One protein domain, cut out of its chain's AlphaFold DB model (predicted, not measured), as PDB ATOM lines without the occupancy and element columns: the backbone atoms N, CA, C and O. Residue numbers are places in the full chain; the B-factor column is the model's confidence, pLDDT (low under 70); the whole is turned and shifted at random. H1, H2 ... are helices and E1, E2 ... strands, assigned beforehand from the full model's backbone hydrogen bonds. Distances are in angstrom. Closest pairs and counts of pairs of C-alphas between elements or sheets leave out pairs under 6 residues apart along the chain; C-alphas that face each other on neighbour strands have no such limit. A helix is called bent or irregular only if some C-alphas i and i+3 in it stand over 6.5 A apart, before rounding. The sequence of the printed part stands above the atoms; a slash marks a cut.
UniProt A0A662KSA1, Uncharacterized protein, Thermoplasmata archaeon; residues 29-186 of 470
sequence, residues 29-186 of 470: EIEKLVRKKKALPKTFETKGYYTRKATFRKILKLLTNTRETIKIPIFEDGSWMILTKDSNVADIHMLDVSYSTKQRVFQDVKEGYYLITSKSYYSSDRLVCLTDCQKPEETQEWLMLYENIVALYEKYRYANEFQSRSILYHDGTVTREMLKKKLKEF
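Overview. This is residues 29 to 186 of the 470 residues of an uncharacterized protein of Thermoplasmata archaeon (UniProt A0A662KSA1). What does the model look like? A strongly twisted sheet of five strands is built round the long, sharply bent E2, with H3 packed over part of one face and H5 side by side with H3. H1 and H4 lie toward opposite ends of the long axis, and E4 and E7 form a small second sheet. What is it made of? The 158 printed residues include five named helices and seven named strands; along the chain H1 comes first, then E1 to E4, then H2, then E5 and E6, then H3 and H4, then E7 and last H5; the class is mixed, helices and strands, the neighbour pairs of the large branched sheet, E1 and E2, E2 and E3, E2 and E5, E5 and E6, are antiparallel, and the pair E4 and E7 of the small sheet is parallel. It is compact, with a radius of gyration of the C-alphas of 16.0 A, yet elongated, spanning 55 by 34 by 31 A.

Arrangement. How is the largest sheet joined? E1, residues 42 to 46, and E3, residues 70 to 75, lie on one side of E2, residues 52 to 64, and E5, residues 114 to 119, on the other; E6, residues 125 to 130, neighbours E5. E2 bends by 83 degrees at residue 61, and E1 E2 E3 is a meander, each strand the antiparallel neighbour of the one before. Within hydrogen-bond range are N 44 and O 54 at 2.9 A, N 63 and O 72 at 3.0 A, N 55 and O 117 at 2.8 A, and N 116 and O 129 at 2.8 A. Which helices are on it? H3, residues 138 to 156, has a height of 9.4 A over the sheet and lies over E2, slantwise to it, only just, at 30.1 degrees on the local plane. H2, residues 105 to 108, is on the same face, over none of the strands, and H1, residues 29 to 34, only grazes the sheet. What else touches or pairs? H5, residues 176 to 186, touches H3 at a shallow tilt of 19 degrees, the same way, closest at the C-alphas of Trp 142 and Arg 176, 5.4 A apart. H4, residues 160 to 163, is close to H3 but not clearly touching, with the C-alphas of Tyr 156 and Phe 162 closest at 6.5 A. E4, residues 95 to 97, and E7, residues 168 to 170, are parallel, with N 170 and O 96 at 3.0 A. Are the helix backbones complete? Every O i to N i+4 pair is within hydrogen-bond range in H5, 14 of 15 in H3 and 1 of 2 in H1; H2 and H4 are too short for such a pair.

Along the chain. Which elements are long? From first to last C-alpha, E2 measures 29.1 A, H3 27.4 A, E5 16.4 A, E3 16.1 A and H5 15.1 A. Where are the anchors? H1 begins at C-alpha 29, (230.694, 183.791, 95.404), and is irregular, with C-alphas 29 and 32 7.3 A apart. H3 begins at C-alpha 138, (211.288, 159.665, 91.472), and H5 ends at C-alpha 186, (210.359, 143.878, 77.308).

Size, cuts and confidence. How far does it reach? The two C-alphas farthest apart, those of Glu 29 and Ala 159, are 55.3 A apart, and the printed part has no cut. Which link is long, and where is confidence low? The link from E3 to E4, residues 76 to 94, is long. The mean pLDDT of the printed part is 83.8, and residues 36 to 40, 47 to 51, 99 to 104 and 120 to 124 are under 70.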
ATOM      1  N   GLU A  29     232.162 183.871  95.346       87.56
ATOM      2  CA  GLU A  29     230.694 183.791  95.404       87.56
ATOM      3  C   GLU A  29     230.182 182.343  95.514       87.56
ATOM      4  O   GLU A  29     229.258 182.058  96.283       87.56
ATOM      5  N   ILE A  30     230.779 181.414  94.758       90.31
ATOM      6  CA  ILE A  30     230.299 180.025  94.629       90.31
ATOM      7  C   ILE A  30     230.992 179.030  95.573       90.31
ATOM      8  O   ILE A  30     230.548 177.886  95.682       90.31
ATOM      9  N   GLU A  31     232.046 179.433  96.288       88.69
ATOM     10  CA  GLU A  31     232.847 178.574  97.176       88.69
ATOM     11  C   GLU A  31     231.964 177.817  98.182       88.69
ATOM     12  O   GLU A  31     232.113 176.609  98.386       88.69
ATOM     13  N   LYS A  32     230.977 178.515  98.759       85.50
ATOM     14  CA  LYS A  32     230.009 177.961  99.724       85.50
ATOM     15  C   LYS A  32     229.081 176.898  99.122       85.50
ATOM     16  O   LYS A  32     228.493 176.125  99.877       85.50
ATOM     17  N   LEU A  33     228.942 176.847  97.795       85.94
ATOM     18  CA  LEU A  33     228.228 175.792  97.070       85.94
ATOM     19  C   LEU A  33     229.166 174.612  96.786       85.94
ATOM     20  O   LEU A  33     228.833 173.476  97.107       85.94
ATOM     21  N   VAL A  34     230.363 174.880  96.257       83.88
ATOM     22  CA  VAL A  34     231.341 173.851  95.852       83.88
ATOM     23  C   VAL A  34     231.907 173.078  97.053       83.88
ATOM     24  O   VAL A  34     232.140 171.873  96.985       83.88
ATOM     25  N   ARG A  35     232.065 173.725  98.212       78.25
ATOM     26  CA  ARG A  35     232.542 173.069  99.445       78.25
ATOM     27  C   ARG A  35     231.417 172.416 100.281       78.25
ATOM     28  O   ARG A  35     231.678 171.896 101.368       78.25
ATOM     29  N   LYS A  36     230.169 172.383  99.787       68.69
ATOM     30  CA  LYS A  36     228.954 171.951 100.515       68.69
ATOM     31  C   LYS A  36     228.771 170.424 100.608       68.69
ATOM     32  O   LYS A  36     227.858 169.845 100.026       68.69
ATOM     33  N   LYS A  37     229.565 169.757 101.446       63.31
ATOM     34  CA  LYS A  37     229.351 168.334 101.788       63.31
ATOM     35  C   LYS A  37     228.168 168.143 102.746       63.31
ATOM     36  O   LYS A  37     228.368 168.131 103.960       63.31
ATOM     37  N   LYS A  38     226.944 167.980 102.229       57.28
ATOM     38  CA  LYS A  38     225.771 167.584 103.049       57.28
ATOM     39  C   LYS A  38     224.944 166.404 102.524       57.28
ATOM     40  O   LYS A  38     224.159 165.861 103.292       57.28
ATOM     41  N   ALA A  39     225.159 165.957 101.289       61.97
ATOM     42  CA  ALA A  39     224.598 164.714 100.764       61.97
ATOM     43  C   ALA A  39     225.701 163.880 100.096       61.97
ATOM     44  O   ALA A  39     226.620 164.439  99.498       61.97
ATOM     45  N   LEU A  40     225.607 162.551 100.184       69.69
ATOM     46  CA  LEU A  40     226.327 161.658  99.275       69.69
ATOM     47  C   LEU A  40     225.471 161.480  98.012       69.69
ATOM     48  O   LEU A  40     224.263 161.267  98.142       69.69
ATOM     49  N   PRO A  41     226.047 161.545  96.798       77.44
ATOM     50  CA  PRO A  41     225.282 161.329  95.580       77.44
ATOM     51  C   PRO A  41     224.829 159.865  95.497       77.44
ATOM     52  O   PRO A  41     225.555 158.948  95.891       77.44
ATOM     53  N   LYS A  42     223.624 159.624  94.972       80.06
ATOM     54  CA  LYS A  42     223.051 158.274  94.890       80.06
ATOM     55  C   LYS A  42     223.714 157.498  93.750       80.06
ATOM     56  O   LYS A  42     223.604 157.886  92.588       80.06
ATOM     57  N   THR A  43     224.388 156.395  94.074       83.31
ATOM     58  CA  THR A  43     225.153 155.597  93.102       83.31
ATOM     59  C   THR A  43     224.632 154.176  92.959       83.31
ATOM     60  O   THR A  43     224.318 153.552  93.968       83.31
ATOM     61  N   PHE A  44     224.669 153.641  91.740       83.44
ATOM     62  CA  PHE A  44     224.356 152.248  91.417       83.44
ATOM     63  C   PHE A  44     225.393 151.672  90.441       83.44
ATOM     64  O   PHE A  44     226.174 152.412  89.834       83.44
ATOM     65  N   GLU A  45     225.425 150.349  90.296       81.69
ATOM     66  CA  GLU A  45     226.313 149.663  89.353       81.69
ATOM     67  C   GLU A  45     225.540 149.226  88.110       81.69
ATOM     68  O   GLU A  45     224.481 148.604  88.197       81.69
ATOM     69  N   THR A  46     226.062 149.550  86.928       74.12
ATOM     70  CA  THR A  46     225.493 149.075  85.666       74.12
ATOM     71  C   THR A  46     225.983 147.657  85.401       74.12
ATOM     72  O   THR A  46     227.191 147.432  85.359       74.12
ATOM     73  N   LYS A  47     225.073 146.708  85.172       69.94
ATOM     74  CA  LYS A  47     225.429 145.343  84.741       69.94
ATOM     75  C   LYS A  47     225.950 145.354  83.289       69.94
ATOM     76  O   LYS A  47     225.900 146.388  82.625       69.94
ATOM     77  N   GLY A  48     226.459 144.222  82.802       63.75
ATOM     78  CA  GLY A  48     226.959 144.055  81.429       63.75
ATOM     79  C   GLY A  48     228.491 144.052  81.303       63.75
ATOM     80  O   GLY A  48     229.211 144.007  82.294       63.75
ATOM     81  N   TYR A  49     228.994 144.082  80.062       56.16
ATOM     82  CA  TYR A  49     230.416 143.848  79.729       56.16
ATOM     83  C   TYR A  49     231.397 144.874  80.330       56.16
ATOM     84  O   TYR A  49     232.554 144.556  80.588       56.16
ATOM     85  N   TYR A  50     230.932 146.099  80.588       62.72
ATOM     86  CA  TYR A  50     231.686 147.123  81.309       62.72
ATOM     87  C   TYR A  50     230.883 147.578  82.528       62.72
ATOM     88  O   TYR A  50     230.064 148.492  82.420       62.72
ATOM     89  N   THR A  51     231.133 146.970  83.690       65.06
ATOM     90  CA  THR A  51     230.560 147.433  84.960       65.06
ATOM     91  C   THR A  51     231.032 148.858  85.246       65.06
ATOM     92  O   THR A  51     232.203 149.086  85.556       65.06
ATOM     93  N   ARG A  52     230.133 149.841  85.124       73.88
ATOM     94  CA  ARG A  52     230.402 151.246  85.446       73.88
ATOM     95  C   ARG A  52     229.573 151.661  86.650       73.88
ATOM     96  O   ARG A  52     228.415 151.278  86.797       73.88
ATOM     97  N   LYS A  53     230.156 152.508  87.495       82.56
ATOM     98  CA  LYS A  53     229.428 153.152  88.588       82.56
ATOM     99  C   LYS A  53     228.687 154.372  88.047       82.56
ATOM    100  O   LYS A  53     229.319 155.370  87.690       82.56
ATOM    101  N   ALA A  54     227.366 154.269  87.970       86.50
ATOM    102  CA  ALA A  54     226.471 155.356  87.600       86.50
ATOM    103  C   ALA A  54     226.028 156.125  88.856       86.50
ATOM    104  O   ALA A  54     225.936 155.570  89.951       86.50
ATOM    105  N   THR A  55     225.830 157.433  88.715       88.19
ATOM    106  CA  THR A  55     225.706 158.379  89.830       88.19
ATOM    107  C   THR A  55     224.689 159.462  89.489       88.19
ATOM    108  O   THR A  55     224.942 160.287  88.609       88.19
ATOM    109  N   PHE A  56     223.570 159.488  90.208       90.06
ATOM    110  CA  PHE A  56     222.588 160.569  90.154       90.06
ATOM    111  C   PHE A  56     223.089 161.781  90.940       90.06
ATOM    112  O   PHE A  56     223.445 161.656  92.115       90.06
ATOM    113  N   ARG A  57     223.064 162.962  90.314       89.25
ATOM    114  CA  ARG A  57     223.367 164.241  90.969       89.25
ATOM    115  C   ARG A  57     222.315 165.279  90.600       89.25
ATOM    116  O   ARG A  57     222.039 165.480  89.420       89.25
ATOM    117  N   LYS A  58     221.735 165.933  91.604       90.56
ATOM    118  CA  LYS A  58     220.786 167.032  91.411       90.56
ATOM    119  C   LYS A  58     221.533 168.344  91.248       90.56
ATOM    120  O   LYS A  58     222.427 168.641  92.041       90.56
ATOM    121  N   ILE A  59     221.179 169.105  90.218       91.50
ATOM    122  CA  ILE A  59     221.779 170.403  89.904       91.50
ATOM    123  C   ILE A  59     221.239 171.429  90.906       91.50
ATOM    124  O   ILE A  59     220.057 171.765  90.881       91.50
ATOM    125  N   LEU A  60     222.103 171.911  91.799       90.94
ATOM    126  CA  LEU A  60     221.779 172.918  92.814       90.94
ATOM    127  C   LEU A  60     221.894 174.341  92.255       90.94
ATOM    128  O   LEU A  60     221.092 175.201  92.604       90.94
ATOM    129  N   LYS A  61     222.900 174.583  91.410       93.06
ATOM    130  CA  LYS A  61     223.138 175.857  90.726       93.06
ATOM    131  C   LYS A  61     223.699 175.581  89.334       93.06
ATOM    132  O   LYS A  61     224.471 174.641  89.160       93.06
ATOM    133  N   LEU A  62     223.332 176.395  88.356       94.31
ATOM    134  CA  LEU A  62     223.837 176.344  86.993       94.31
ATOM    135  C   LEU A  62     224.480 177.687  86.645       94.31
ATOM    136  O   LEU A  62     223.781 178.684  86.482       94.31
ATOM    137  N   LEU A  63     225.804 177.698  86.507       94.75
ATOM    138  CA  LEU A  63     226.517 178.844  85.940       94.75
ATOM    139  C   LEU A  63     226.508 178.715  84.415       94.75
ATOM    140  O   LEU A  63     226.653 177.607  83.891       94.75
ATOM    141  N   THR A  64     226.376 179.826  83.698       93.06
ATOM    142  CA  THR A  64     226.490 179.875  82.229       93.06
ATOM    143  C   THR A  64     227.383 181.048  81.863       93.06
ATOM    144  O   THR A  64     227.185 182.148  82.373       93.06
ATOM    145  N   ASN A  65     228.382 180.829  81.007       92.25
ATOM    146  CA  ASN A  65     229.300 181.908  80.659       92.25
ATOM    147  C   ASN A  65     228.633 182.974  79.777       92.25
ATOM    148  O   ASN A  65     227.629 182.721  79.114       92.25
ATOM    149  N   THR A  66     229.238 184.162  79.719       86.75
ATOM    150  CA  THR A  66     228.730 185.325  78.960       86.75
ATOM    151  C   THR A  66     228.470 185.076  77.468       86.75
ATOM    152  O   THR A  66     227.726 185.837  76.859       86.75
ATOM    153  N   ARG A  67     229.058 184.025  76.881       83.88
ATOM    154  CA  ARG A  67     228.895 183.633  75.468       83.88
ATOM    155  C   ARG A  67     227.911 182.474  75.245       83.88
ATOM    156  O   ARG A  67     227.774 182.003  74.118       83.88
ATOM    157  N   GLU A  68     227.282 181.968  76.309       86.25
ATOM    158  CA  GLU A  68     226.394 180.794  76.302       86.25
ATOM    159  C   GLU A  68     226.990 179.565  75.580       86.25
ATOM    160  O   GLU A  68     226.284 178.777  74.946       86.25
ATOM    161  N   THR A  69     228.312 179.399  75.643       85.06
ATOM    162  CA  THR A  69     229.070 178.274  75.066       85.06
ATOM    163  C   THR A  69     229.300 177.160  76.081       85.06
ATOM    164  O   THR A  69     229.393 175.991  75.697       85.06
ATOM    165  N   ILE A  70     229.370 177.513  77.370       90.19
ATOM    166  CA  ILE A  70     229.758 176.629  78.470       90.19
ATOM    167  C   ILE A  70     228.801 176.808  79.657       90.19
ATOM    168  O   ILE A  70     228.477 177.922  80.067       90.19
ATOM    169  N   LYS A  71     228.386 175.677  80.231       92.56
ATOM    170  CA  LYS A  71     227.542 175.548  81.421       92.56
ATOM    171  C   LYS A  71     228.302 174.779  82.503       92.56
ATOM    172  O   LYS A  71     228.888 173.737  82.217       92.56
ATOM    173  N   ILE A  72     228.258 175.248  83.747       93.62
ATOM    174  CA  ILE A  72     228.822 174.548  84.912       93.62
ATOM    175  C   ILE A  72     227.680 174.249  85.892       93.62
ATOM    176  O   ILE A  72     227.327 175.110  86.703       93.62
ATOM    177  N   PRO A  73     227.055 173.058  85.822       92.75
ATOM    178  CA  PRO A  73     226.210 172.569  86.902       92.75
ATOM    179  C   PRO A  73     227.054 172.271  88.151       92.75
ATOM    180  O   PRO A  73     227.975 171.449  88.121       92.75
ATOM    181  N   ILE A  74     226.695 172.920  89.257       92.12
ATOM    182  CA  ILE A  74     227.131 172.607  90.619       92.12
ATOM    183  C   ILE A  74     226.029 171.761  91.262       92.12
ATOM    184  O   ILE A  74     224.847 172.119  91.219       92.12
ATOM    185  N   PHE A  75     226.403 170.633  91.850       90.56
ATOM    186  CA  PHE A  75     225.484 169.634  92.383       90.56
ATOM    187  C   PHE A  75     225.269 169.773  93.902       90.56
ATOM    188  O   PHE A  75     226.042 170.425  94.604       90.56
ATOM    189  N   GLU A  76     224.217 169.146  94.438       88.25
ATOM    190  CA  GLU A  76     223.888 169.191  95.879       88.25
ATOM    191  C   GLU A  76     224.961 168.598  96.818       88.25
ATOM    192  O   GLU A  76     224.954 168.904  98.012       88.25
ATOM    193  N   ASP A  77     225.891 167.786  96.299       85.75
ATOM    194  CA  ASP A  77     227.042 167.231  97.033       85.75
ATOM    195  C   ASP A  77     228.297 168.136  97.001       85.75
ATOM    196  O   ASP A  77     229.340 167.775  97.554       85.75
ATOM    197  N   GLY A  78     228.203 169.302  96.350       85.94
ATOM    198  CA  GLY A  78     229.306 170.237  96.107       85.94
ATOM    199  C   GLY A  78     230.199 169.867  94.916       85.94
ATOM    200  O   GLY A  78     231.051 170.662  94.518       85.94
ATOM    201  N   SER A  79     230.011 168.695  94.299       86.44
ATOM    202  CA  SER A  79     230.709 168.381  93.051       86.44
ATOM    203  C   SER A  79     230.188 169.248  91.901       86.44
ATOM    204  O   SER A  79     229.101 169.822  91.959       86.44
ATOM    205  N   TRP A  80     230.971 169.356  90.835       89.19
ATOM    206  CA  TRP A  80     230.615 170.093  89.627       89.19
ATOM    207  C   TRP A  80     231.195 169.383  88.408       89.19
ATOM    208  O   TRP A  80     232.111 168.565  88.521       89.19
ATOM    209  N   MET A  81     230.663 169.697  87.233       88.69
ATOM    210  CA  MET A  81     231.263 169.308  85.958       88.69
ATOM    211  C   MET A  81     231.133 170.446  84.950       88.69
ATOM    212  O   MET A  81     230.337 171.361  85.142       88.69
ATOM    213  N   ILE A  82     231.910 170.384  83.872       88.31
ATOM    214  CA  ILE A  82     231.805 171.331  82.762       88.31
ATOM    215  C   ILE A  82     230.997 170.668  81.653       88.31
ATOM    216  O   ILE A  82     231.277 169.527  81.282       88.31
ATOM    217  N   LEU A  83     230.017 171.395  81.127       88.12
ATOM    218  CA  LEU A  83     229.251 171.040  79.944       88.12
ATOM    219  C   LEU A  83     229.450 172.109  78.869       88.12
ATOM    220  O   LEU A  83     229.492 173.306  79.137       88.12
ATOM    221  N   THR A  84     229.553 171.647  77.637       86.12
ATOM    222  CA  THR A  84     229.815 172.412  76.415       86.12
ATOM    223  C   THR A  84     228.791 171.990  75.363       86.12
ATOM    224  O   THR A  84     228.160 170.938  75.511       86.12
ATOM    225  N   LYS A  85     228.622 172.760  74.285       79.25
ATOM    226  CA  LYS A  85     227.703 172.379  73.194       79.25
ATOM    227  C   LYS A  85     228.046 171.001  72.601       79.25
ATOM    228  O   LYS A  85     227.140 170.211  72.357       79.25
ATOM    229  N   ASP A  86     229.335 170.659  72.529       74.88
ATOM    230  CA  ASP A  86     229.852 169.368  72.043       74.88
ATOM    231  C   ASP A  86     230.128 168.325  73.143       74.88
ATOM    232  O   ASP A  86     230.848 167.342  72.928       74.88
ATOM    233  N   SER A  87     229.569 168.509  74.344       77.50
ATOM    234  CA  SER A  87     229.706 167.533  75.429       77.50
ATOM    235  C   SER A  87     228.985 166.236  75.088       77.50
ATOM    236  O   SER A  87     227.773 166.098  75.244       77.50
ATOM    237  N   ASN A  88     229.772 165.271  74.616       74.62
ATOM    238  CA  ASN A  88     229.296 163.950  74.251       74.62
ATOM    239  C   ASN A  88     228.759 163.239  75.499       74.62
ATOM    240  O   ASN A  88     229.470 163.046  76.489       74.62
ATOM    241  N   VAL A  89     227.495 162.842  75.410       82.25
ATOM    242  CA  VAL A  89     226.871 161.885  76.318       82.25
ATOM    243  C   VAL A  89     227.595 160.538  76.170       82.25
ATOM    244  O   VAL A  89     228.094 160.222  75.090       82.25
ATOM    245  N   ALA A  90     227.718 159.780  77.259       81.62
ATOM    246  CA  ALA A  90     228.451 158.524  77.315       81.62
ATOM    247  C   ALA A  90     227.535 157.359  77.697       81.62
ATOM    248  O   ALA A  90     227.003 157.297  78.806       81.62
ATOM    249  N   ASP A  91     227.448 156.412  76.777       79.75
ATOM    250  CA  ASP A  91     226.599 155.223  76.799       79.75
ATOM    251  C   ASP A  91     226.861 154.362  78.039       79.75
ATOM    252  O   ASP A  91     228.013 154.143  78.443       79.75
ATOM    253  N   ILE A  92     225.793 153.828  78.627       83.50
ATOM    254  CA  ILE A  92     225.855 152.758  79.628       83.50
ATOM    255  C   ILE A  92     225.020 151.569  79.150       83.50
ATOM    256  O   ILE A  92     224.390 151.612  78.099       83.50
ATOM    257  N   HIS A  93     225.049 150.460  79.882       83.75
ATOM    258  CA  HIS A  93     224.354 149.245  79.464       83.75
ATOM    259  C   HIS A  93     222.866 149.516  79.163       83.75
ATOM    260  O   HIS A  93     222.130 149.999  80.018       83.75
ATOM    261  N   MET A  94     222.451 149.220  77.926       84.31
ATOM    262  CA  MET A  94     221.102 149.440  77.378       84.31
ATOM    263  C   MET A  94     220.626 150.902  77.242       84.31
ATOM    264  O   MET A  94     219.500 151.110  76.789       84.31
ATOM    265  N   LEU A  95     221.452 151.901  77.564       86.69
ATOM    266  CA  LEU A  95     221.179 153.323  77.314       86.69
ATOM    267  C   LEU A  95     222.275 153.883  76.408       86.69
ATOM    268  O   LEU A  95     223.402 154.110  76.853       86.69
ATOM    269  N   ASP A  96     221.924 154.047  75.135       85.00
ATOM    270  CA  ASP A  96     222.841 154.392  74.049       85.00
ATOM    271  C   ASP A  96     222.435 155.715  73.394       85.00
ATOM    272  O   ASP A  96     221.246 156.043  73.271       85.00
ATOM    273  N   VAL A  97     223.424 156.481  72.953       77.19
ATOM    274  CA  VAL A  97     223.199 157.807  72.384       77.19
ATOM    275  C   VAL A  97     222.894 157.661  70.899       77.19
ATOM    276  O   VAL A  97     223.670 157.094  70.134       77.19
ATOM    277  N   SER A  98     221.757 158.196  70.456       71.44
ATOM    278  CA  SER A  98     221.382 158.131  69.045       71.44
ATOM    279  C   SER A  98     222.424 158.851  68.177       71.44
ATOM    280  O   SER A  98     222.638 160.055  68.328       71.44
ATOM    281  N   TYR A  99     223.062 158.121  67.253       59.91
ATOM    282  CA  TYR A  99     224.143 158.629  66.392       59.91
ATOM    283  C   TYR A  99     223.769 159.901  65.613       59.91
ATOM    284  O   TYR A  99     224.629 160.750  65.385       59.91
ATOM    285  N   SER A 100     222.495 160.050  65.234       59.06
ATOM    286  CA  SER A 100     221.958 161.224  64.536       59.06
ATOM    287  C   SER A 100     221.731 162.445  65.432       59.06
ATOM    288  O   SER A 100     221.529 163.540  64.918       59.06
ATOM    289  N   THR A 101     221.712 162.270  66.757       56.19
ATOM    290  CA  THR A 101     221.062 163.211  67.682       56.19
ATOM    291  C   THR A 101     221.975 163.587  68.847       56.19
ATOM    292  O   THR A 101     221.644 163.428  70.023       56.19
ATOM    293  N   LYS A 102     223.151 164.121  68.509       54.50
ATOM    294  CA  LYS A 102     223.981 164.873  69.459       54.50
ATOM    295  C   LYS A 102     223.416 166.294  69.638       54.50
ATOM    296  O   LYS A 102     222.683 166.777  68.785       54.50
ATOM    297  N   GLN A 103     223.802 166.961  70.730       62.28
ATOM    298  CA  GLN A 103     223.489 168.371  71.040       62.28
ATOM    299  C   GLN A 103     222.026 168.712  71.445       62.28
ATOM    300  O   GLN A 103     221.426 169.634  70.898       62.28
ATOM    301  N   ARG A 104     221.481 168.071  72.495       66.19
ATOM    302  CA  ARG A 104     220.315 168.610  73.249       66.19
ATOM    303  C   ARG A 104     220.565 168.891  74.728       66.19
ATOM    304  O   ARG A 104     220.225 169.971  75.201       66.19
ATOM    305  N   VAL A 105     221.270 168.004  75.438       76.88
ATOM    306  CA  VAL A 105     221.517 168.129  76.894       76.88
ATOM    307  C   VAL A 105     222.056 169.501  77.321       76.88
ATOM    308  O   VAL A 105     221.656 170.015  78.362       76.88
ATOM    309  N   PHE A 106     222.926 170.132  76.525       82.88
ATOM    310  CA  PHE A 106     223.422 171.478  76.830       82.88
ATOM    311  C   PHE A 106     222.292 172.518  76.940       82.88
ATOM    312  O   PHE A 106     222.330 173.380  77.817       82.88
ATOM    313  N   GLN A 107     221.268 172.435  76.090       83.94
ATOM    314  CA  GLN A 107     220.104 173.320  76.130       83.94
ATOM    315  C   GLN A 107     219.202 172.959  77.321       83.94
ATOM    316  O   GLN A 107     218.887 173.829  78.135       83.94
ATOM    317  N   ASP A 108     218.880 171.672  77.476       84.31
ATOM    318  CA  ASP A 108     217.909 171.172  78.459       84.31
ATOM    319  C   ASP A 108     218.380 171.205  79.924       84.31
ATOM    320  O   ASP A 108     217.542 171.227  80.828       84.31
ATOM    321  N   VAL A 109     219.694 171.257  80.181       88.12
ATOM    322  CA  VAL A 109     220.274 171.408  81.529       88.12
ATOM    323  C   VAL A 109     219.746 172.671  82.220       88.12
ATOM    324  O   VAL A 109     219.975 173.791  81.748       88.12
ATOM    325  N   LYS A 110     219.082 172.455  83.364       89.00
ATOM    326  CA  LYS A 110     218.393 173.433  84.224       89.00
ATOM    327  C   LYS A 110     218.632 173.104  85.703       89.00
ATOM    328  O   LYS A 110     219.010 171.983  86.044       89.00
ATOM    329  N   GLU A 111     218.406 174.074  86.584       91.94
ATOM    330  CA  GLU A 111     218.479 173.877  88.039       91.94
ATOM    331  C   GLU A 111     217.333 172.979  88.543       91.94
ATOM    332  O   GLU A 111     216.274 172.894  87.924       91.94
ATOM    333  N   GLY A 112     217.554 172.259  89.646       87.31
ATOM    334  CA  GLY A 112     216.589 171.333  90.254       87.31
ATOM    335  C   GLY A 112     216.501 169.940  89.611       87.31
ATOM    336  O   GLY A 112     216.074 169.003  90.284       87.31
ATOM    337  N   TYR A 113     216.941 169.777  88.359       87.12
ATOM    338  CA  TYR A 113     216.923 168.503  87.628       87.12
ATOM    339  C   TYR A 113     218.025 167.538  88.100       87.12
ATOM    340  O   TYR A 113     219.114 167.961  88.504       87.12
ATOM    341  N   TYR A 114     217.776 166.229  87.980       89.31
ATOM    342  CA  TYR A 114     218.800 165.191  88.150       89.31
ATOM    343  C   TYR A 114     219.505 164.831  86.832       89.31
ATOM    344  O   TYR A 114     218.873 164.523  85.816       89.31
ATOM    345  N   LEU A 115     220.836 164.786  86.901       90.06
ATOM    346  CA  LEU A 115     221.757 164.389  85.840       90.06
ATOM    347  C   LEU A 115     222.462 163.086  86.255       90.06
ATOM    348  O   LEU A 115     222.984 162.977  87.369       90.06
ATOM    349  N   ILE A 116     222.478 162.088  85.369       90.44
ATOM    350  CA  ILE A 116     223.217 160.838  85.577       90.44
ATOM    351  C   ILE A 116     224.628 161.002  85.020       90.44
ATOM    352  O   ILE A 116     224.819 161.357  83.857       90.44
ATOM    353  N   THR A 117     225.622 160.707  85.855       89.56
ATOM    354  CA  THR A 117     227.039 160.624  85.477       89.56
ATOM    355  C   THR A 117     227.552 159.194  85.616       89.56
ATOM    356  O   THR A 117     227.073 158.444  86.463       89.56
ATOM    357  N   SER A 118     228.553 158.806  84.827       87.38
ATOM    358  CA  SER A 118     229.341 157.587  85.051       87.38
ATOM    359  C   SER A 118     230.823 157.924  85.148       87.38
ATOM    360  O   SER A 118     231.303 158.838  84.474       87.38
ATOM    361  N   LYS A 119     231.571 157.195  85.981       78.56
ATOM    362  CA  LYS A 119     233.033 157.339  86.010       78.56
ATOM    363  C   LYS A 119     233.672 156.569  84.866       78.56
ATOM    364  O   LYS A 119     233.402 155.385  84.671       78.56
ATOM    365  N   SER A 120     234.538 157.249  84.120       68.12
ATOM    366  CA  SER A 120     235.404 156.610  83.134       68.12
ATOM    367  C   SER A 120     236.554 155.854  83.809       68.12
ATOM    368  O   SER A 120     236.863 156.083  84.978       68.12
ATOM    369  N   TYR A 121     237.243 155.002  83.046       58.31
ATOM    370  CA  TYR A 121     238.460 154.306  83.488       58.31
ATOM    371  C   TYR A 121     239.532 155.266  84.048       58.31
ATOM    372  O   TYR A 121     240.223 154.947  85.010       58.31
ATOM    373  N   TYR A 122     239.611 156.493  83.519       57.53
ATOM    374  CA  TYR A 122     240.531 157.538  83.987       57.53
ATOM    375  C   TYR A 122     239.970 158.382  85.148       57.53
ATOM    376  O   TYR A 122     240.449 159.485  85.399       57.53
ATOM    377  N   SER A 123     238.942 157.886  85.846       60.31
ATOM    378  CA  SER A 123     238.249 158.524  86.979       60.31
ATOM    379  C   SER A 123     237.599 159.891  86.713       60.31
ATOM    380  O   SER A 123     237.061 160.487  87.646       60.31
ATOM    381  N   SER A 124     237.578 160.375  85.466       68.06
ATOM    382  CA  SER A 124     236.759 161.527  85.082       68.06
ATOM    383  C   SER A 124     235.284 161.141  84.987       68.06
ATOM    384  O   SER A 124     234.941 160.098  84.420       68.06
ATOM    385  N   ASP A 125     234.421 162.000  85.526       77.19
ATOM    386  CA  ASP A 125     232.975 161.896  85.364       77.19
ATOM    387  C   ASP A 125     232.585 162.198  83.907       77.19
ATOM    388  O   ASP A 125     233.080 163.148  83.299       77.19
ATOM    389  N   ARG A 126     231.685 161.388  83.348       83.69
ATOM    390  CA  ARG A 126     231.049 161.591  82.042       83.69
ATOM    391  C   ARG A 126     229.542 161.714  82.224       83.69
ATOM    392  O   ARG A 126     228.960 160.960  82.999       83.69
ATOM    393  N   LEU A 127     228.922 162.631  81.490       86.25
ATOM    394  CA  LEU A 127     227.468 162.744  81.349       86.25
ATOM    395  C   LEU A 127     226.897 161.456  80.727       86.25
ATOM    396  O   LEU A 127     227.469 160.952  79.769       86.25
ATOM    397  N   VAL A 128     225.779 160.946  81.249       87.44
ATOM    398  CA  VAL A 128     225.072 159.752  80.738       87.44
ATOM    399  C   VAL A 128     223.655 160.093  80.286       87.44
ATOM    400  O   VAL A 128     223.242 159.649  79.228       87.44
ATOM    401  N   CYS A 129     222.905 160.890  81.049       89.00
ATOM    402  CA  CYS A 129     221.667 161.522  80.578       89.00
ATOM    403  C   CYS A 129     221.146 162.577  81.564       89.00
ATOM    404  O   CYS A 129     221.545 162.611  82.732       89.00
ATOM    405  N   LEU A 130     220.221 163.411  81.092       89.25
ATOM    406  CA  LEU A 130     219.234 164.085  81.939       89.25
ATOM    407  C   LEU A 130     218.052 163.161  82.237       89.25
ATOM    408  O   LEU A 130     217.720 162.285  81.438       89.25
ATOM    409  N   THR A 131     217.376 163.416  83.354       90.12
ATOM    410  CA  THR A 131     216.124 162.748  83.734       90.12
ATOM    411  C   THR A 131     215.044 163.776  84.065       90.12
ATOM    412  O   THR A 131     215.351 164.936  84.331       90.12
ATOM    413  N   ASP A 132     213.780 163.356  84.068       87.12
ATOM    414  CA  ASP A 132     212.641 164.175  84.512       87.12
ATOM    415  C   ASP A 132     212.515 164.273  86.045       87.12
ATOM    416  O   ASP A 132     211.643 164.978  86.548       87.12
ATOM    417  N   CYS A 133     213.364 163.561  86.790       89.44
ATOM    418  CA  CYS A 133     213.320 163.515  88.243       89.44
ATOM    419  C   CYS A 133     213.704 164.867  88.864       89.44
ATOM    420  O   CYS A 133     214.686 165.500  88.462       89.44
ATOM    421  N   GLN A 134     212.973 165.250  89.911       85.94
ATOM    422  CA  GLN A 134     213.241 166.410  90.767       85.94
ATOM    423  C   GLN A 134     213.343 166.019  92.253       85.94
ATOM    424  O   GLN A 134     213.936 166.757  93.048       85.94
ATOM    425  N   LYS A 135     212.804 164.849  92.638       85.94
ATOM    426  CA  LYS A 135     212.763 164.345  94.023       85.94
ATOM    427  C   LYS A 135     213.459 162.975  94.205       85.94
ATOM    428  O   LYS A 135     213.638 162.233  93.229       85.94
ATOM    429  N   PRO A 136     213.845 162.592  95.442       82.94
ATOM    430  CA  PRO A 136     214.512 161.313  95.720       82.94
ATOM    431  C   PRO A 136     213.683 160.071  95.359       82.94
ATOM    432  O   PRO A 136     214.250 159.063  94.931       82.94
ATOM    433  N   GLU A 137     212.358 160.144  95.490       88.44
ATOM    434  CA  GLU A 137     211.422 159.033  95.264       88.44
ATOM    435  C   GLU A 137     211.312 158.720  93.767       88.44
ATOM    436  O   GLU A 137     211.397 157.568  93.348       88.44
ATOM    437  N   GLU A 138     211.246 159.759  92.937       90.94
ATOM    438  CA  GLU A 138     211.288 159.665  91.472       90.94
ATOM    439  C   GLU A 138     212.626 159.081  90.997       90.94
ATOM    440  O   GLU A 138     212.692 158.263  90.080       90.94
ATOM    441  N   THR A 139     213.702 159.436  91.701       86.94
ATOM    442  CA  THR A 139     215.053 158.894  91.504       86.94
ATOM    443  C   THR A 139     215.174 157.437  91.994       86.94
ATOM    444  O   THR A 139     216.135 156.738  91.662       86.94
ATOM    445  N   GLN A 140     214.234 156.933  92.801       88.56
ATOM    446  CA  GLN A 140     214.099 155.505  93.118       88.56
ATOM    447  C   GLN A 140     213.261 154.779  92.062       88.56
ATOM    448  O   GLN A 140     213.674 153.719  91.601       88.56
ATOM    449  N   GLU A 141     212.157 155.380  91.621       93.25
ATOM    450  CA  GLU A 141     211.313 154.868  90.538       93.25
ATOM    451  C   GLU A 141     212.114 154.672  89.237       93.25
ATOM    452  O   GLU A 141     212.101 153.582  88.669       93.25
ATOM    453  N   TRP A 142     212.870 155.688  88.797       92.94
ATOM    454  CA  TRP A 142     213.725 155.613  87.602       92.94
ATOM    455  C   TRP A 142     214.722 154.453  87.701       92.94
ATOM    456  O   TRP A 142     214.831 153.647  86.777       92.94
ATOM    457  N   LEU A 143     215.422 154.338  88.840       89.12
ATOM    458  CA  LEU A 143     216.418 153.289  89.068       89.12
ATOM    459  C   LEU A 143     215.784 151.895  88.998       89.12
ATOM    460  O   LEU A 143     216.275 151.047  88.260       89.12
ATOM    461  N   MET A 144     214.656 151.686  89.682       91.69
ATOM    462  CA  MET A 144     213.936 150.411  89.650       91.69
ATOM    463  C   MET A 144     213.432 150.061  88.245       91.69
ATOM    464  O   MET A 144     213.488 148.897  87.851       91.69
ATOM    465  N   LEU A 145     212.951 151.032  87.464       94.25
ATOM    466  CA  LEU A 145     212.526 150.793  86.081       94.25
ATOM    467  C   LEU A 145     213.704 150.329  85.209       94.25
ATOM    468  O   LEU A 145     213.586 149.323  84.508       94.25
ATOM    469  N   TYR A 146     214.847 151.015  85.297       91.50
ATOM    470  CA  TYR A 146     216.076 150.646  84.590       91.50
ATOM    471  C   TYR A 146     216.606 149.267  85.027       91.50
ATOM    472  O   TYR A 146     216.870 148.413  84.184       91.50
ATOM    473  N   GLU A 147     216.697 148.992  86.332       89.75
ATOM    474  CA  GLU A 147     217.179 147.704  86.851       89.75
ATOM    475  C   GLU A 147     216.295 146.522  86.423       89.75
ATOM    476  O   GLU A 147     216.821 145.448  86.124       89.75
ATOM    477  N   ASN A 148     214.974 146.718  86.321       92.19
ATOM    478  CA  ASN A 148     214.046 145.707  85.808       92.19
ATOM    479  C   ASN A 148     214.203 145.468  84.296       92.19
ATOM    480  O   ASN A 148     214.167 144.317  83.857       92.19
ATOM    481  N   ILE A 149     214.421 146.521  83.498       92.12
ATOM    482  CA  ILE A 149     214.732 146.407  82.060       92.12
ATOM    483  C   ILE A 149     216.014 145.581  81.857       92.12
ATOM    484  O   ILE A 149     216.026 144.633  81.070       92.12
ATOM    485  N   VAL A 150     217.059 145.887  82.632       89.12
ATOM    486  CA  VAL A 150     218.346 145.173  82.622       89.12
ATOM    487  C   VAL A 150     218.207 143.719  83.088       89.12
ATOM    488  O   VAL A 150     218.790 142.819  82.488       89.12
ATOM    489  N   ALA A 151     217.412 143.455  84.129       89.81
ATOM    490  CA  ALA A 151     217.170 142.097  84.616       89.81
ATOM    491  C   ALA A 151     216.426 141.223  83.590       89.81
ATOM    492  O   ALA A 151     216.770 140.052  83.424       89.81
ATOM    493  N   LEU A 152     215.448 141.789  82.869       92.06
ATOM    494  CA  LEU A 152     214.787 141.100  81.758       92.06
ATOM    495  C   LEU A 152     215.766 140.840  80.610       92.06
ATOM    496  O   LEU A 152     215.817 139.716  80.114       92.06
ATOM    497  N   TYR A 153     216.579 141.827  80.220       90.12
ATOM    498  CA  TYR A 153     217.571 141.627  79.164       90.12
ATOM    499  C   TYR A 153     218.538 140.492  79.487       90.12
ATOM    500  O   TYR A 153     218.627 139.544  78.716       90.12
ATOM    501  N   GLU A 154     219.208 140.525  80.639       88.06
ATOM    502  CA  GLU A 154     220.184 139.489  80.996       88.06
ATOM    503  C   GLU A 154     219.540 138.090  81.117       88.06
ATOM    504  O   GLU A 154     220.180 137.099  80.761       88.06
ATOM    505  N   LYS A 155     218.253 137.989  81.506       91.88
ATOM    506  CA  LYS A 155     217.491 136.722  81.491       91.88
ATOM    507  C   LYS A 155     217.263 136.180  80.071       91.88
ATOM    508  O   LYS A 155     217.332 134.966  79.886       91.88
ATOM    509  N   TYR A 156     216.987 137.037  79.084       92.19
ATOM    510  CA  TYR A 156     216.610 136.629  77.717       92.19
ATOM    511  C   TYR A 156     217.638 136.989  76.630       92.19
ATOM    512  O   TYR A 156     217.352 136.831  75.448       92.19
ATOM    513  N   ARG A 157     218.860 137.412  76.980       88.62
ATOM    514  CA  ARG A 157     219.917 137.855  76.038       88.62
ATOM    515  C   ARG A 157     220.343 136.823  74.983       88.62
ATOM    516  O   ARG A 157     221.061 137.160  74.046       88.62
ATOM    517  N   TYR A 158     219.942 135.561  75.144       88.56
ATOM    518  CA  TYR A 158     220.129 134.488  74.162       88.56
ATOM    519  C   TYR A 158     219.108 134.534  73.009       88.56
ATOM    520  O   TYR A 158     219.240 133.768  72.058       88.56
ATOM    521  N   ALA A 159     218.085 135.387  73.108       92.00
ATOM    522  CA  ALA A 159     217.002 135.520  72.146       92.00
ATOM    523  C   ALA A 159     217.236 136.694  71.185       92.00
ATOM    524  O   ALA A 159     217.506 137.822  71.615       92.00
ATOM    525  N   ASN A 160     217.104 136.446  69.881       89.75
ATOM    526  CA  ASN A 160     217.341 137.445  68.831       89.75
ATOM    527  C   ASN A 160     216.373 138.640  68.951       89.75
ATOM    528  O   ASN A 160     216.733 139.784  68.663       89.75
ATOM    529  N   GLU A 161     215.157 138.377  69.429       89.19
ATOM    530  CA  GLU A 161     214.100 139.338  69.740       89.19
ATOM    531  C   GLU A 161     214.567 140.357  70.799       89.19
ATOM    532  O   GLU A 161     214.303 141.551  70.669       89.19
ATOM    533  N   PHE A 162     215.325 139.908  71.808       88.88
ATOM    534  CA  PHE A 162     215.921 140.781  72.827       88.88
ATOM    535  C   PHE A 162     217.220 141.434  72.362       88.88
ATOM    536  O   PHE A 162     217.438 142.597  72.680       88.88
ATOM    537  N   GLN A 163     218.077 140.740  71.610       83.81
ATOM    538  CA  GLN A 163     219.328 141.326  71.105       83.81
ATOM    539  C   GLN A 163     219.052 142.520  70.182       83.81
ATOM    540  O   GLN A 163     219.581 143.609  70.407       83.81
ATOM    541  N   SER A 164     218.148 142.347  69.212       76.94
ATOM    542  CA  SER A 164     217.755 143.381  68.239       76.94
ATOM    543  C   SER A 164     217.048 144.599  68.850       76.94
ATOM    544  O   SER A 164     217.022 145.658  68.229       76.94
ATOM    545  N   ARG A 165     216.498 144.481  70.067       78.25
ATOM    546  CA  ARG A 165     215.822 145.578  70.789       78.25
ATOM    547  C   ARG A 165     216.471 145.937  72.123       78.25
ATOM    548  O   ARG A 165     215.871 146.686  72.895       78.25
ATOM    549  N   SER A 166     217.663 145.409  72.390       72.00
ATOM    550  CA  SER A 166     218.395 145.492  73.666       72.00
ATOM    551  C   SER A 166     218.585 146.921  74.171       72.00
ATOM    552  O   SER A 166     218.585 147.167  75.373       72.00
ATOM    553  N   ILE A 167     218.708 147.869  73.250       81.56
ATOM    554  CA  ILE A 167     219.026 149.263  73.522       81.56
ATOM    555  C   ILE A 167     217.756 150.129  73.577       81.56
ATOM    556  O   ILE A 167     216.813 149.975  72.792       81.56
ATOM    557  N   LEU A 168     217.743 151.083  74.509       85.31
ATOM    558  CA  LEU A 168     216.920 152.286  74.457       85.31
ATOM    559  C   LEU A 168     217.823 153.427  73.967       85.31
ATOM    560  O   LEU A 168     218.695 153.899  74.695       85.31
ATOM    561  N   TYR A 169     217.607 153.847  72.719       84.12
ATOM    562  CA  TYR A 169     218.288 154.998  72.129       84.12
ATOM    563  C   TYR A 169     217.673 156.307  72.627       84.12
ATOM    564  O   TYR A 169     216.446 156.434  72.665       84.12
ATOM    565  N   HIS A 170     218.507 157.292  72.961       84.50
ATOM    566  CA  HIS A 170     218.056 158.612  73.413       84.50
ATOM    567  C   HIS A 170     218.900 159.766  72.844       84.50
ATOM    568  O   HIS A 170     220.019 159.570  72.374       84.50
ATOM    569  N   ASP A 171     218.365 160.989  72.902       80.19
ATOM    570  CA  ASP A 171     219.016 162.251  72.494       80.19
ATOM    571  C   ASP A 171     219.811 162.914  73.641       80.19
ATOM    572  O   ASP A 171     220.127 164.106  73.627       80.19
ATOM    573  N   GLY A 172     220.132 162.116  74.663       82.69
ATOM    574  CA  GLY A 172     220.743 162.556  75.915       82.69
ATOM    575  C   GLY A 172     219.766 162.796  77.075       82.69
ATOM    576  O   GLY A 172     220.227 162.942  78.205       82.69
ATOM    577  N   THR A 173     218.450 162.724  76.855       87.38
ATOM    578  CA  THR A 173     217.437 162.748  77.929       87.38
ATOM    579  C   THR A 173     216.716 161.399  78.032       87.38
ATOM    580  O   THR A 173     216.309 160.832  77.024       87.38
ATOM    581  N   VAL A 174     216.551 160.864  79.248       90.81
ATOM    582  CA  VAL A 174     215.865 159.585  79.513       90.81
ATOM    583  C   VAL A 174     214.849 159.779  80.634       90.81
ATOM    584  O   VAL A 174     215.206 159.870  81.811       90.81
ATOM    585  N   THR A 175     213.566 159.834  80.279       91.88
ATOM    586  CA  THR A 175     212.482 160.017  81.254       91.88
ATOM    587  C   THR A 175     211.978 158.691  81.825       91.88
ATOM    588  O   THR A 175     212.090 157.630  81.201       91.88
ATOM    589  N   ARG A 176     211.335 158.745  82.996       93.88
ATOM    590  CA  ARG A 176     210.642 157.596  83.596       93.88
ATOM    591  C   ARG A 176     209.598 156.984  82.667       93.88
ATOM    592  O   ARG A 176     209.438 155.768  82.685       93.88
ATOM    593  N   GLU A 177     208.910 157.770  81.835       94.88
ATOM    594  CA  GLU A 177     207.923 157.217  80.895       94.88
ATOM    595  C   GLU A 177     208.582 156.497  79.706       94.88
ATOM    596  O   GLU A 177     208.086 155.457  79.272       94.88
ATOM    597  N   MET A 178     209.752 156.953  79.241       94.25
ATOM    598  CA  MET A 178     210.552 156.197  78.264       94.25
ATOM    599  C   MET A 178     210.943 154.822  78.828       94.25
ATOM    600  O   MET A 178     210.793 153.810  78.140       94.25
ATOM    601  N   LEU A 179     211.348 154.763  80.104       95.19
ATOM    602  CA  LEU A 179     211.620 153.498  80.791       95.19
ATOM    603  C   LEU A 179     210.346 152.658  81.003       95.19
ATOM    604  O   LEU A 179     210.359 151.469  80.701       95.19
ATOM    605  N   LYS A 180     209.217 153.238  81.436       96.31
ATOM    606  CA  LYS A 180     207.931 152.516  81.574       96.31
ATOM    607  C   LYS A 180     207.481 151.890  80.254       96.31
ATOM    608  O   LYS A 180     207.075 150.727  80.238       96.31
ATOM    609  N   LYS A 181     207.599 152.620  79.141       95.00
ATOM    610  CA  LYS A 181     207.318 152.112  77.791       95.00
ATOM    611  C   LYS A 181     208.259 150.964  77.408       95.00
ATOM    612  O   LYS A 181     207.784 149.936  76.927       95.00
ATOM    613  N   LYS A 182     209.565 151.099  77.668       93.56
ATOM    614  CA  LYS A 182     210.569 150.063  77.364       93.56
ATOM    615  C   LYS A 182     210.401 148.802  78.221       93.56
ATOM    616  O   LYS A 182     210.503 147.694  77.704       93.56
ATOM    617  N   LEU A 183     210.061 148.956  79.501       94.88
ATOM    618  CA  LEU A 183     209.759 147.845  80.403       94.88
ATOM    619  C   LEU A 183     208.509 147.077  79.948       94.88
ATOM    620  O   LEU A 183     208.542 145.850  79.897       94.88
ATOM    621  N   LYS A 184     207.440 147.779  79.541       95.62
ATOM    622  CA  LYS A 184     206.236 147.159  78.954       95.62
ATOM    623  C   LYS A 184     206.541 146.416  77.645       95.62
ATOM    624  O   LYS A 184     206.035 145.313  77.457       95.62
ATOM    625  N   GLU A 185     207.386 146.973  76.768       93.56
ATOM    626  CA  GLU A 185     207.884 146.262  75.575       93.56
ATOM    627  C   GLU A 185     208.586 144.956  75.982       93.56
ATOM    628  O   GLU A 185     208.220 143.880  75.511       93.56
ATOM    629  N   PHE A 186     209.545 145.029  76.906       94.19
ATOM    630  CA  PHE A 186     210.359 143.878  77.308       94.19
ATOM    631  C   PHE A 186     209.543 142.802  78.033       94.19
ATOM    632  O   PHE A 186     209.780 141.613  77.835       94.19
TER     633      PHE A 186